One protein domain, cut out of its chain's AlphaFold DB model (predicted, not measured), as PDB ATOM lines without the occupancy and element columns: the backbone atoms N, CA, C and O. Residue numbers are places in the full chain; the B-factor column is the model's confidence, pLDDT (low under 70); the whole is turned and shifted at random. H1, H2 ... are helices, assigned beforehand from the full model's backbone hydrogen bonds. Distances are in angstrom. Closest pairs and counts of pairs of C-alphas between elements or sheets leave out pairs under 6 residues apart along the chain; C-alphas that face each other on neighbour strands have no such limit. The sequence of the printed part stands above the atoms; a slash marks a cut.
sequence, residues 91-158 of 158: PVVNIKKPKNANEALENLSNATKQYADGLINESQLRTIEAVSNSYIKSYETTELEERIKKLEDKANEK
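What this domain is: This is residues 91 to 158 of the 158 residues of an uncharacterized protein of uncultured Sulfurovum sp (UniProt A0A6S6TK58). A lopsided helical hairpin: the long helix H2 has the shorter H1 folded back along its first part, and residues 141 to 158, of which 141 to 156 belong to H2, stick out alone as an arm. Residues 91 to 100, before H1, run beside the hairpin as an extended lead. The printed part has 68 residues with two named helices, H1 then H2, and no named strand; it is all helix. It is extended, with a radius of gyration of the C-alphas of 17.0 A, and spans 59 by 18 by 15 A.

How they stand to each other: H2, residues 122 to 156, and H1, residues 101 to 116, touch and form a helical hairpin. Their closest C-alphas, those of Ser 132 and Ala 104, are 4.6 A apart. Their lines stand at a shallow tilt of 26 degrees, opposite ways. In both helices every O i to N i+4 pair is within hydrogen-bond range.

Where its parts are: H2 is 50.3 A from first to last C-alpha, from C-alpha 122 at (-35.363, -22.992, -26.024) to C-alpha 156 at (9.958, -11.394, -44.594). H1 is 22.7 A, beginning at C-alpha 101 at (-17.106, -25.357, -38.524).

The domain as a whole: The C-alphas farthest apart, those of Pro 91 and Lys 158, are 59.3 A apart. The printed part has no cut, and the link from H1 to H2 is tight. Residues 91 to 96, 118 to 120 and 157 to 158 have pLDDT under 70.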
ATOM      1  N   PRO A  91     -38.537 -35.161 -28.691       52.25
ATOM      2  CA  PRO A  91     -37.591 -36.214 -29.005       52.25
ATOM      3  C   PRO A  91     -36.277 -35.934 -28.273       52.25
ATOM      4  O   PRO A  91     -35.871 -34.783 -28.092       52.25
ATOM      5  N   VAL A  92     -35.602 -36.998 -27.834       53.41
ATOM      6  CA  VAL A  92     -34.226 -36.898 -27.344       53.41
ATOM      7  C   VAL A  92     -33.389 -36.390 -28.512       53.41
ATOM      8  O   VAL A  92     -33.021 -37.151 -29.405       53.41
ATOM      9  N   VAL A  93     -33.132 -35.083 -28.538       54.00
ATOM     10  CA  VAL A  93     -32.274 -34.478 -29.550       54.00
ATOM     11  C   VAL A  93     -30.875 -34.971 -29.250       54.00
ATOM     12  O   VAL A  93     -30.238 -34.556 -28.280       54.00
ATOM     13  N   ASN A  94     -30.417 -35.923 -30.053       54.50
ATOM     14  CA  ASN A  94     -29.069 -36.434 -29.955       54.50
ATOM     15  C   ASN A  94     -28.144 -35.376 -30.564       54.50
ATOM     16  O   ASN A  94     -27.895 -35.372 -31.770       54.50
ATOM     17  N   ILE A  95     -27.719 -34.416 -29.740       57.97
ATOM     18  CA  ILE A  95     -26.831 -33.331 -30.158       57.97
ATOM     19  C   ILE A  95     -25.474 -33.960 -30.488       57.97
ATOM     20  O   ILE A  95     -24.648 -34.208 -29.607       57.97
ATOM     21  N   LYS A  96     -25.245 -34.257 -31.770       64.69
ATOM     22  CA  LYS A  96     -23.930 -34.673 -32.259       64.69
ATOM     23  C   LYS A  96     -22.979 -33.493 -32.110       64.69
ATOM     24  O   LYS A  96     -23.195 -32.438 -32.702       64.69
ATOM     25  N   LYS A  97     -21.922 -33.676 -31.320       73.38
ATOM     26  CA  LYS A  97     -20.854 -32.683 -31.191       73.38
ATOM     27  C   LYS A  97     -20.218 -32.469 -32.578       73.38
ATOM     28  O   LYS A  97     -19.754 -33.460 -33.149       73.38
ATOM     29  N   PRO A  98     -20.216 -31.240 -33.122       77.81
ATOM     30  CA  PRO A  98     -19.645 -30.981 -34.440       77.81
ATOM     31  C   PRO A  98     -18.132 -31.226 -34.419       77.81
ATOM     32  O   PRO A  98     -17.474 -30.992 -33.402       77.81
ATOM     33  N   LYS A  99     -17.574 -31.726 -35.527       80.38
ATOM     34  CA  LYS A  99     -16.124 -31.942 -35.680       80.38
ATOM     35  C   LYS A  99     -15.424 -30.785 -36.384       80.38
ATOM     36  O   LYS A  99     -14.222 -30.618 -36.209       80.38
ATOM     37  N   ASN A 100     -16.158 -30.002 -37.168       78.56
ATOM     38  CA  ASN A 100     -15.648 -28.876 -37.945       78.56
ATOM     39  C   ASN A 100     -16.680 -27.729 -37.989       78.56
ATOM     40  O   ASN A 100     -17.825 -27.893 -37.561       78.56
ATOM     41  N   ALA A 101     -16.267 -26.558 -38.480       78.19
ATOM     42  CA  ALA A 101     -17.106 -25.357 -38.524       78.19
ATOM     43  C   ALA A 101     -18.332 -25.496 -39.441       78.19
ATOM     44  O   ALA A 101     -19.404 -24.997 -39.106       78.19
ATOM     45  N   ASN A 102     -18.208 -26.229 -40.551       79.06
ATOM     46  CA  ASN A 102     -19.319 -26.466 -41.475       79.06
ATOM     47  C   ASN A 102     -20.418 -27.310 -40.816       79.06
ATOM     48  O   ASN A 102     -21.586 -26.935 -40.854       79.06
ATOM     49  N   GLU A 103     -20.045 -28.387 -40.120       79.12
ATOM     50  CA  GLU A 103     -20.975 -29.185 -39.311       79.12
ATOM     51  C   GLU A 103     -21.591 -28.363 -38.169       79.12
ATOM     52  O   GLU A 103     -22.752 -28.560 -37.817       79.12
ATOM     53  N   ALA A 104     -20.838 -27.432 -37.574       82.44
ATOM     54  CA  ALA A 104     -21.354 -26.550 -36.529       82.44
ATOM     55  C   ALA A 104     -22.427 -25.584 -37.065       82.44
ATOM     56  O   ALA A 104     -23.457 -25.405 -36.409       82.44
ATOM     57  N   LEU A 105     -22.212 -25.012 -38.256       80.94
ATOM     58  CA  LEU A 105     -23.174 -24.164 -38.969       80.94
ATOM     59  C   LEU A 105     -24.424 -24.942 -39.386       80.94
ATOM     60  O   LEU A 105     -25.544 -24.469 -39.188       80.94
ATOM     61  N   GLU A 106     -24.248 -26.151 -39.914       82.44
ATOM     62  CA  GLU A 106     -25.352 -27.019 -40.319       82.44
ATOM     63  C   GLU A 106     -26.197 -27.448 -39.110       82.44
ATOM     64  O   GLU A 106     -27.426 -27.357 -39.138       82.44
ATOM     65  N   ASN A 107     -25.548 -27.817 -38.000       83.25
ATOM     66  CA  ASN A 107     -26.219 -28.105 -36.734       83.25
ATOM     67  C   ASN A 107     -27.019 -26.905 -36.214       83.25
ATOM     68  O   ASN A 107     -28.138 -27.088 -35.737       83.25
ATOM     69  N   LEU A 108     -26.468 -25.692 -36.309       84.62
ATOM     70  CA  LEU A 108     -27.138 -24.477 -35.846       84.62
ATOM     71  C   LEU A 108     -28.347 -24.151 -36.737       84.62
ATOM     72  O   LEU A 108     -29.435 -23.913 -36.225       84.62
ATOM     73  N   SER A 109     -28.201 -24.261 -38.062       82.81
ATOM     74  CA  SER A 109     -29.309 -24.098 -39.014       82.81
ATOM     75  C   SER A 109     -30.443 -25.099 -38.766       82.81
ATOM     76  O   SER A 109     -31.617 -24.722 -38.711       82.81
ATOM     77  N   ASN A 110     -30.099 -26.374 -38.565       82.62
ATOM     78  CA  ASN A 110     -31.068 -27.428 -38.280       82.62
ATOM     79  C   ASN A 110     -31.763 -27.213 -36.932       82.62
ATOM     80  O   ASN A 110     -32.976 -27.387 -36.850       82.62
ATOM     81  N   ALA A 111     -31.035 -26.784 -35.900       81.75
ATOM     82  CA  ALA A 111     -31.620 -26.472 -34.600       81.75
ATOM     83  C   ALA A 111     -32.621 -25.313 -34.680       81.75
ATOM     84  O   ALA A 111     -33.712 -25.413 -34.124       81.75
ATOM     85  N   THR A 112     -32.311 -24.250 -35.427       80.94
ATOM     86  CA  THR A 112     -33.232 -23.119 -35.612       80.94
ATOM     87  C   THR A 112     -34.516 -23.539 -36.330       80.94
ATOM     88  O   THR A 112     -35.605 -23.139 -35.916       80.94
ATOM     89  N   LYS A 113     -34.420 -24.394 -37.361       80.94
ATOM     90  CA  LYS A 113     -35.600 -24.966 -38.041       80.94
ATOM     91  C   LYS A 113     -36.426 -25.834 -37.094       80.94
ATOM     92  O   LYS A 113     -37.620 -25.618 -36.941       80.94
ATOM     93  N   GLN A 114     -35.774 -26.752 -36.387       76.75
ATOM     94  CA  GLN A 114     -36.443 -27.634 -35.435       76.75
ATOM     95  C   GLN A 114     -37.096 -26.870 -34.275       76.75
ATOM     96  O   GLN A 114     -38.115 -27.311 -33.751       76.75
ATOM     97  N   TYR A 115     -36.533 -25.731 -33.868       75.62
ATOM     98  CA  TYR A 115     -37.146 -24.857 -32.873       75.62
ATOM     99  C   TYR A 115     -38.408 -24.184 -33.425       75.62
ATOM    100  O   TYR A 115     -39.439 -24.183 -32.754       75.62
ATOM    101  N   ALA A 116     -38.354 -23.676 -34.661       72.94
ATOM    102  CA  ALA A 116     -39.517 -23.103 -35.337       72.94
ATOM    103  C   ALA A 116     -40.650 -24.132 -35.515       72.94
ATOM    104  O   ALA A 116     -41.816 -23.808 -35.297       72.94
ATOM    105  N   ASP A 117     -40.297 -25.385 -35.808       71.88
ATOM    106  CA  ASP A 117     -41.235 -26.506 -35.939       71.88
ATOM    107  C   ASP A 117     -41.725 -27.051 -34.578       71.88
ATOM    108  O   ASP A 117     -42.563 -27.952 -34.522       71.88
ATOM    109  N   GLY A 118     -41.214 -26.525 -33.457       65.19
ATOM    110  CA  GLY A 118     -41.571 -26.956 -32.103       65.19
ATOM    111  C   GLY A 118     -41.038 -28.338 -31.709       65.19
ATOM    112  O   GLY A 118     -41.505 -28.920 -30.729       65.19
ATOM    113  N   LEU A 119     -40.068 -28.874 -32.455       66.88
ATOM    114  CA  LEU A 119     -39.432 -30.171 -32.205       66.88
ATOM    115  C   LEU A 119     -38.411 -30.110 -31.062       66.88
ATOM    116  O   LEU A 119     -38.179 -31.118 -30.392       66.88
ATOM    117  N   ILE A 120     -37.809 -28.941 -30.823       68.12
ATOM    118  CA  ILE A 120     -36.853 -28.706 -29.731       68.12
ATOM    119  C   ILE A 120     -37.263 -27.485 -28.908       68.12
ATOM    120  O   ILE A 120     -37.923 -26.582 -29.414       68.12
ATOM    121  N   ASN A 121     -36.865 -27.442 -27.636       73.19
ATOM    122  CA  ASN A 121     -37.164 -26.316 -26.748       73.19
ATOM    123  C   ASN A 121     -36.038 -25.268 -26.707       73.19
ATOM    124  O   ASN A 121     -34.919 -25.506 -27.162       73.19
ATOM    125  N   GLU A 122     -36.318 -24.107 -26.107       74.75
ATOM    126  CA  GLU A 122     -35.363 -22.992 -26.024       74.75
ATOM    127  C   GLU A 122     -34.057 -23.378 -25.303       74.75
ATOM    128  O   GLU A 122     -32.971 -22.956 -25.694       74.75
ATOM    129  N   SER A 123     -34.126 -24.230 -24.275       73.25
ATOM    130  CA  SER A 123     -32.928 -24.697 -23.565       73.25
ATOM    131  C   SER A 123     -32.038 -25.576 -24.448       73.25
ATOM    132  O   SER A 123     -30.811 -25.505 -24.345       73.25
ATOM    133  N   GLN A 124     -32.635 -26.421 -25.291       74.62
ATOM    134  CA  GLN A 124     -31.917 -27.248 -26.261       74.62
ATOM    135  C   GLN A 124     -31.309 -26.382 -27.364       74.62
ATOM    136  O   GLN A 124     -30.130 -26.558 -27.666       74.62
ATOM    137  N   LEU A 125     -32.059 -25.402 -27.881       80.62
ATOM    138  CA  LEU A 125     -31.555 -24.432 -28.854       80.62
ATOM    139  C   LEU A 125     -30.321 -23.698 -28.313       80.62
ATOM    140  O   LEU A 125     -29.257 -23.777 -28.917       80.62
ATOM    141  N   ARG A 126     -30.416 -23.100 -27.117       79.81
ATOM    142  CA  ARG A 126     -29.295 -22.383 -26.480       79.81
ATOM    143  C   ARG A 126     -28.067 -23.269 -26.261       79.81
ATOM    144  O   ARG A 126     -26.934 -22.804 -26.348       79.81
ATOM    145  N   THR A 127     -28.281 -24.553 -25.967       79.94
ATOM    146  CA  THR A 127     -27.187 -25.521 -25.800       79.94
ATOM    147  C   THR A 127     -26.486 -25.790 -27.132       79.94
ATOM    148  O   THR A 127     -25.256 -25.787 -27.184       79.94
ATOM    149  N   ILE A 128     -27.251 -25.996 -28.208       81.12
ATOM    150  CA  ILE A 128     -26.703 -26.225 -29.551       81.12
ATOM    151  C   ILE A 128     -25.988 -24.967 -30.050       81.12
ATOM    152  O   ILE A 128     -24.856 -25.067 -30.515       81.12
ATOM    153  N   GLU A 129     -26.581 -23.787 -29.869       84.81
ATOM    154  CA  GLU A 129     -25.963 -22.501 -30.207       84.81
ATOM    155  C   GLU A 129     -24.630 -22.300 -29.485       84.81
ATOM    156  O   GLU A 129     -23.636 -21.948 -30.116       84.81
ATOM    157  N   ALA A 130     -24.575 -22.554 -28.174       82.44
ATOM    158  CA  ALA A 130     -23.349 -22.391 -27.398       82.44
ATOM    159  C   ALA A 130     -22.223 -23.311 -27.897       82.44
ATOM    160  O   ALA A 130     -21.080 -22.873 -28.047       82.44
ATOM    161  N   VAL A 131     -22.542 -24.578 -28.186       81.38
ATOM    162  CA  VAL A 131     -21.566 -25.551 -28.693       81.38
ATOM    163  C   VAL A 131     -21.118 -25.184 -30.107       81.38
ATOM    164  O   VAL A 131     -19.916 -25.133 -30.363       81.38
ATOM    165  N   SER A 132     -22.049 -24.888 -31.012       83.56
ATOM    166  CA  SER A 132     -21.733 -24.550 -32.402       83.56
ATOM    167  C   SER A 132     -20.941 -23.245 -32.518       83.56
ATOM    168  O   SER A 132     -19.927 -23.212 -33.214       83.56
ATOM    169  N   ASN A 133     -21.315 -22.198 -31.777       84.00
ATOM    170  CA  ASN A 133     -20.602 -20.917 -31.798       84.00
ATOM    171  C   ASN A 133     -19.165 -21.031 -31.281       84.00
ATOM    172  O   ASN A 133     -18.289 -20.313 -31.757       84.00
ATOM    173  N   SER A 134     -18.895 -21.935 -30.332       81.50
ATOM    174  CA  SER A 134     -17.524 -22.198 -29.887       81.50
ATOM    175  C   SER A 134     -16.658 -22.758 -31.018       81.50
ATOM    176  O   SER A 134     -15.505 -22.360 -31.138       81.50
ATOM    177  N   TYR A 135     -17.197 -23.660 -31.844       79.62
ATOM    178  CA  TYR A 135     -16.465 -24.262 -32.964       79.62
ATOM    179  C   TYR A 135     -16.253 -23.283 -34.119       79.62
ATOM    180  O   TYR A 135     -15.163 -23.248 -34.686       79.62
ATOM    181  N   ILE A 136     -17.268 -22.474 -34.438       81.38
ATOM    182  CA  ILE A 136     -17.179 -21.442 -35.480       81.38
ATOM    183  C   ILE A 136     -16.103 -20.417 -35.108       81.38
ATOM    184  O   ILE A 136     -15.186 -20.195 -35.888       81.38
ATOM    185  N   LYS A 137     -16.137 -19.887 -33.878       81.69
ATOM    186  CA  LYS A 137     -15.137 -18.914 -33.411       81.69
ATOM    187  C   LYS A 137     -13.724 -19.483 -33.385       81.69
ATOM    188  O   LYS A 137     -12.795 -18.810 -33.804       81.69
ATOM    189  N   SER A 138     -13.548 -20.716 -32.902       76.38
ATOM    190  CA  SER A 138     -12.227 -21.355 -32.920       76.38
ATOM    191  C   SER A 138     -11.690 -21.507 -34.342       76.38
ATOM    192  O   SER A 138     -10.509 -21.265 -34.560       76.38
ATOM    193  N   TYR A 139     -12.546 -21.860 -35.303       78.44
ATOM    194  CA  TYR A 139     -12.154 -21.947 -36.707       78.44
ATOM    195  C   TYR A 139     -11.793 -20.581 -37.304       78.44
ATOM    196  O   TYR A 139     -10.742 -20.464 -37.927       78.44
ATOM    197  N   GLU A 140     -12.609 -19.549 -37.066       75.19
ATOM    198  CA  GLU A 140     -12.334 -18.174 -37.513       75.19
ATOM    199  C   GLU A 140     -10.984 -17.672 -36.986       75.19
ATOM    200  O   GLU A 140     -10.187 -17.130 -37.751       75.19
ATOM    201  N   THR A 141     -10.687 -17.899 -35.703       79.12
ATOM    202  CA  THR A 141      -9.395 -17.527 -35.115       79.12
ATOM    203  C   THR A 141      -8.238 -18.263 -35.789       79.12
ATOM    204  O   THR A 141      -7.267 -17.624 -36.180       79.12
ATOM    205  N   THR A 142      -8.340 -19.584 -35.979       77.38
ATOM    206  CA  THR A 142      -7.265 -20.372 -36.603       77.38
ATOM    207  C   THR A 142      -7.039 -19.995 -38.071       77.38
ATOM    208  O   THR A 142      -5.893 -19.878 -38.498       77.38
ATOM    209  N   GLU A 143      -8.096 -19.746 -38.852       80.81
ATOM    210  CA  GLU A 143      -7.955 -19.295 -40.246       80.81
ATOM    211  C   GLU A 143      -7.299 -17.905 -40.326       80.81
ATOM    212  O   GLU A 143      -6.450 -17.658 -41.190       80.81
ATOM    213  N   LEU A 144      -7.666 -16.992 -39.419       78.44
ATOM    214  CA  LEU A 144      -7.065 -15.661 -39.335       78.44
ATOM    215  C   LEU A 144      -5.583 -15.729 -38.949       78.44
ATOM    216  O   LEU A 144      -4.769 -15.073 -39.594       78.44
ATOM    217  N   GLU A 145      -5.222 -16.550 -37.963       78.88
ATOM    218  CA  GLU A 145      -3.828 -16.784 -37.566       78.88
ATOM    219  C   GLU A 145      -2.998 -17.364 -38.722       78.88
ATOM    220  O   GLU A 145      -1.902 -16.878 -39.004       78.88
ATOM    221  N   GLU A 146      -3.525 -18.349 -39.457       81.31
ATOM    222  CA  GLU A 146      -2.846 -18.904 -40.634       81.31
ATOM    223  C   GLU A 146      -2.667 -17.877 -41.758       81.31
ATOM    224  O   GLU A 146      -1.628 -17.853 -42.426       81.31
ATOM    225  N   ARG A 147      -3.675 -17.031 -41.998       80.00
ATOM    226  CA  ARG A 147      -3.591 -15.955 -42.994       80.00
ATOM    227  C   ARG A 147      -2.562 -14.903 -42.610       80.00
ATOM    228  O   ARG A 147      -1.797 -14.498 -43.481       80.00
ATOM    229  N   ILE A 148      -2.536 -14.483 -41.345       83.50
ATOM    230  CA  ILE A 148      -1.545 -13.533 -40.822       83.50
ATOM    231  C   ILE A 148      -0.146 -14.113 -40.999       83.50
ATOM    232  O   ILE A 148       0.688 -13.478 -41.635       83.50
ATOM    233  N   LYS A 149       0.075 -15.360 -40.572       84.62
ATOM    234  CA  LYS A 149       1.372 -16.025 -40.711       84.62
ATOM    235  C   LYS A 149       1.847 -16.088 -42.167       84.62
ATOM    236  O   LYS A 149       2.971 -15.710 -42.469       84.62
ATOM    237  N   LYS A 150       0.968 -16.462 -43.106       87.50
ATOM    238  CA  LYS A 150       1.290 -16.462 -44.549       87.50
ATOM    239  C   LYS A 150       1.606 -15.068 -45.102       87.50
ATOM    240  O   LYS A 150       2.328 -14.965 -46.092       87.50
ATOM    241  N   LEU A 151       1.016 -14.012 -44.543       86.12
ATOM    242  CA  LEU A 151       1.311 -12.630 -44.931       86.12
ATOM    243  C   LEU A 151       2.646 -12.157 -44.348       86.12
ATOM    244  O   LEU A 151       3.393 -11.488 -45.057       86.12
ATOM    245  N   GLU A 152       2.961 -12.534 -43.109       83.81
ATOM    246  CA  GLU A 152       4.246 -12.257 -42.454       83.81
ATOM    247  C   GLU A 152       5.403 -12.980 -43.149       83.81
ATOM    248  O   GLU A 152       6.412 -12.352 -43.461       83.81
ATOM    249  N   ASP A 153       5.233 -14.261 -43.484       84.81
ATOM    250  CA  ASP A 153       6.230 -15.042 -44.224       84.81
ATOM    251  C   ASP A 153       6.524 -14.393 -45.591       84.81
ATOM    252  O   ASP A 153       7.677 -14.165 -45.949       84.81
ATOM    253  N   LYS A 154       5.482 -13.964 -46.319       82.00
ATOM    254  CA  LYS A 154       5.630 -13.233 -47.592       82.00
ATOM    255  C   LYS A 154       6.251 -11.843 -47.454       82.00
ATOM    256  O   LYS A 154       6.788 -11.329 -48.436       82.00
ATOM    257  N   ALA A 155       6.105 -11.197 -46.300       75.88
ATOM    258  CA  ALA A 155       6.704  -9.895 -46.033       75.88
ATOM    259  C   ALA A 155       8.192 -10.023 -45.672       75.88
ATOM    260  O   ALA A 155       8.968  -9.159 -46.061       75.88
ATOM    261  N   ASN A 156       8.575 -11.102 -44.984       70.31
ATOM    262  CA  ASN A 156       9.958 -11.394 -44.594       70.31
ATOM    263  C   ASN A 156      10.800 -12.027 -45.717       70.31
ATOM    264  O   ASN A 156      12.025 -12.021 -45.631       70.31
ATOM    265  N   GLU A 157      10.172 -12.575 -46.762       60.12
ATOM    266  CA  GLU A 157      10.847 -13.069 -47.976       60.12
ATOM    267  C   GLU A 157      11.179 -11.960 -49.006       60.12
ATOM    268  O   GLU A 157      11.692 -12.262 -50.087       60.12
ATOM    269  N   LYS A 158      10.898 -10.685 -48.699       50.28
ATOM    270  CA  LYS A 158      11.283  -9.507 -49.500       50.28
ATOM    271  C   LYS A 158      12.429  -8.738 -48.861       50.28
ATOM    272  O   LYS A 158      13.250  -8.210 -49.645       50.28
TER     273      LYS A 158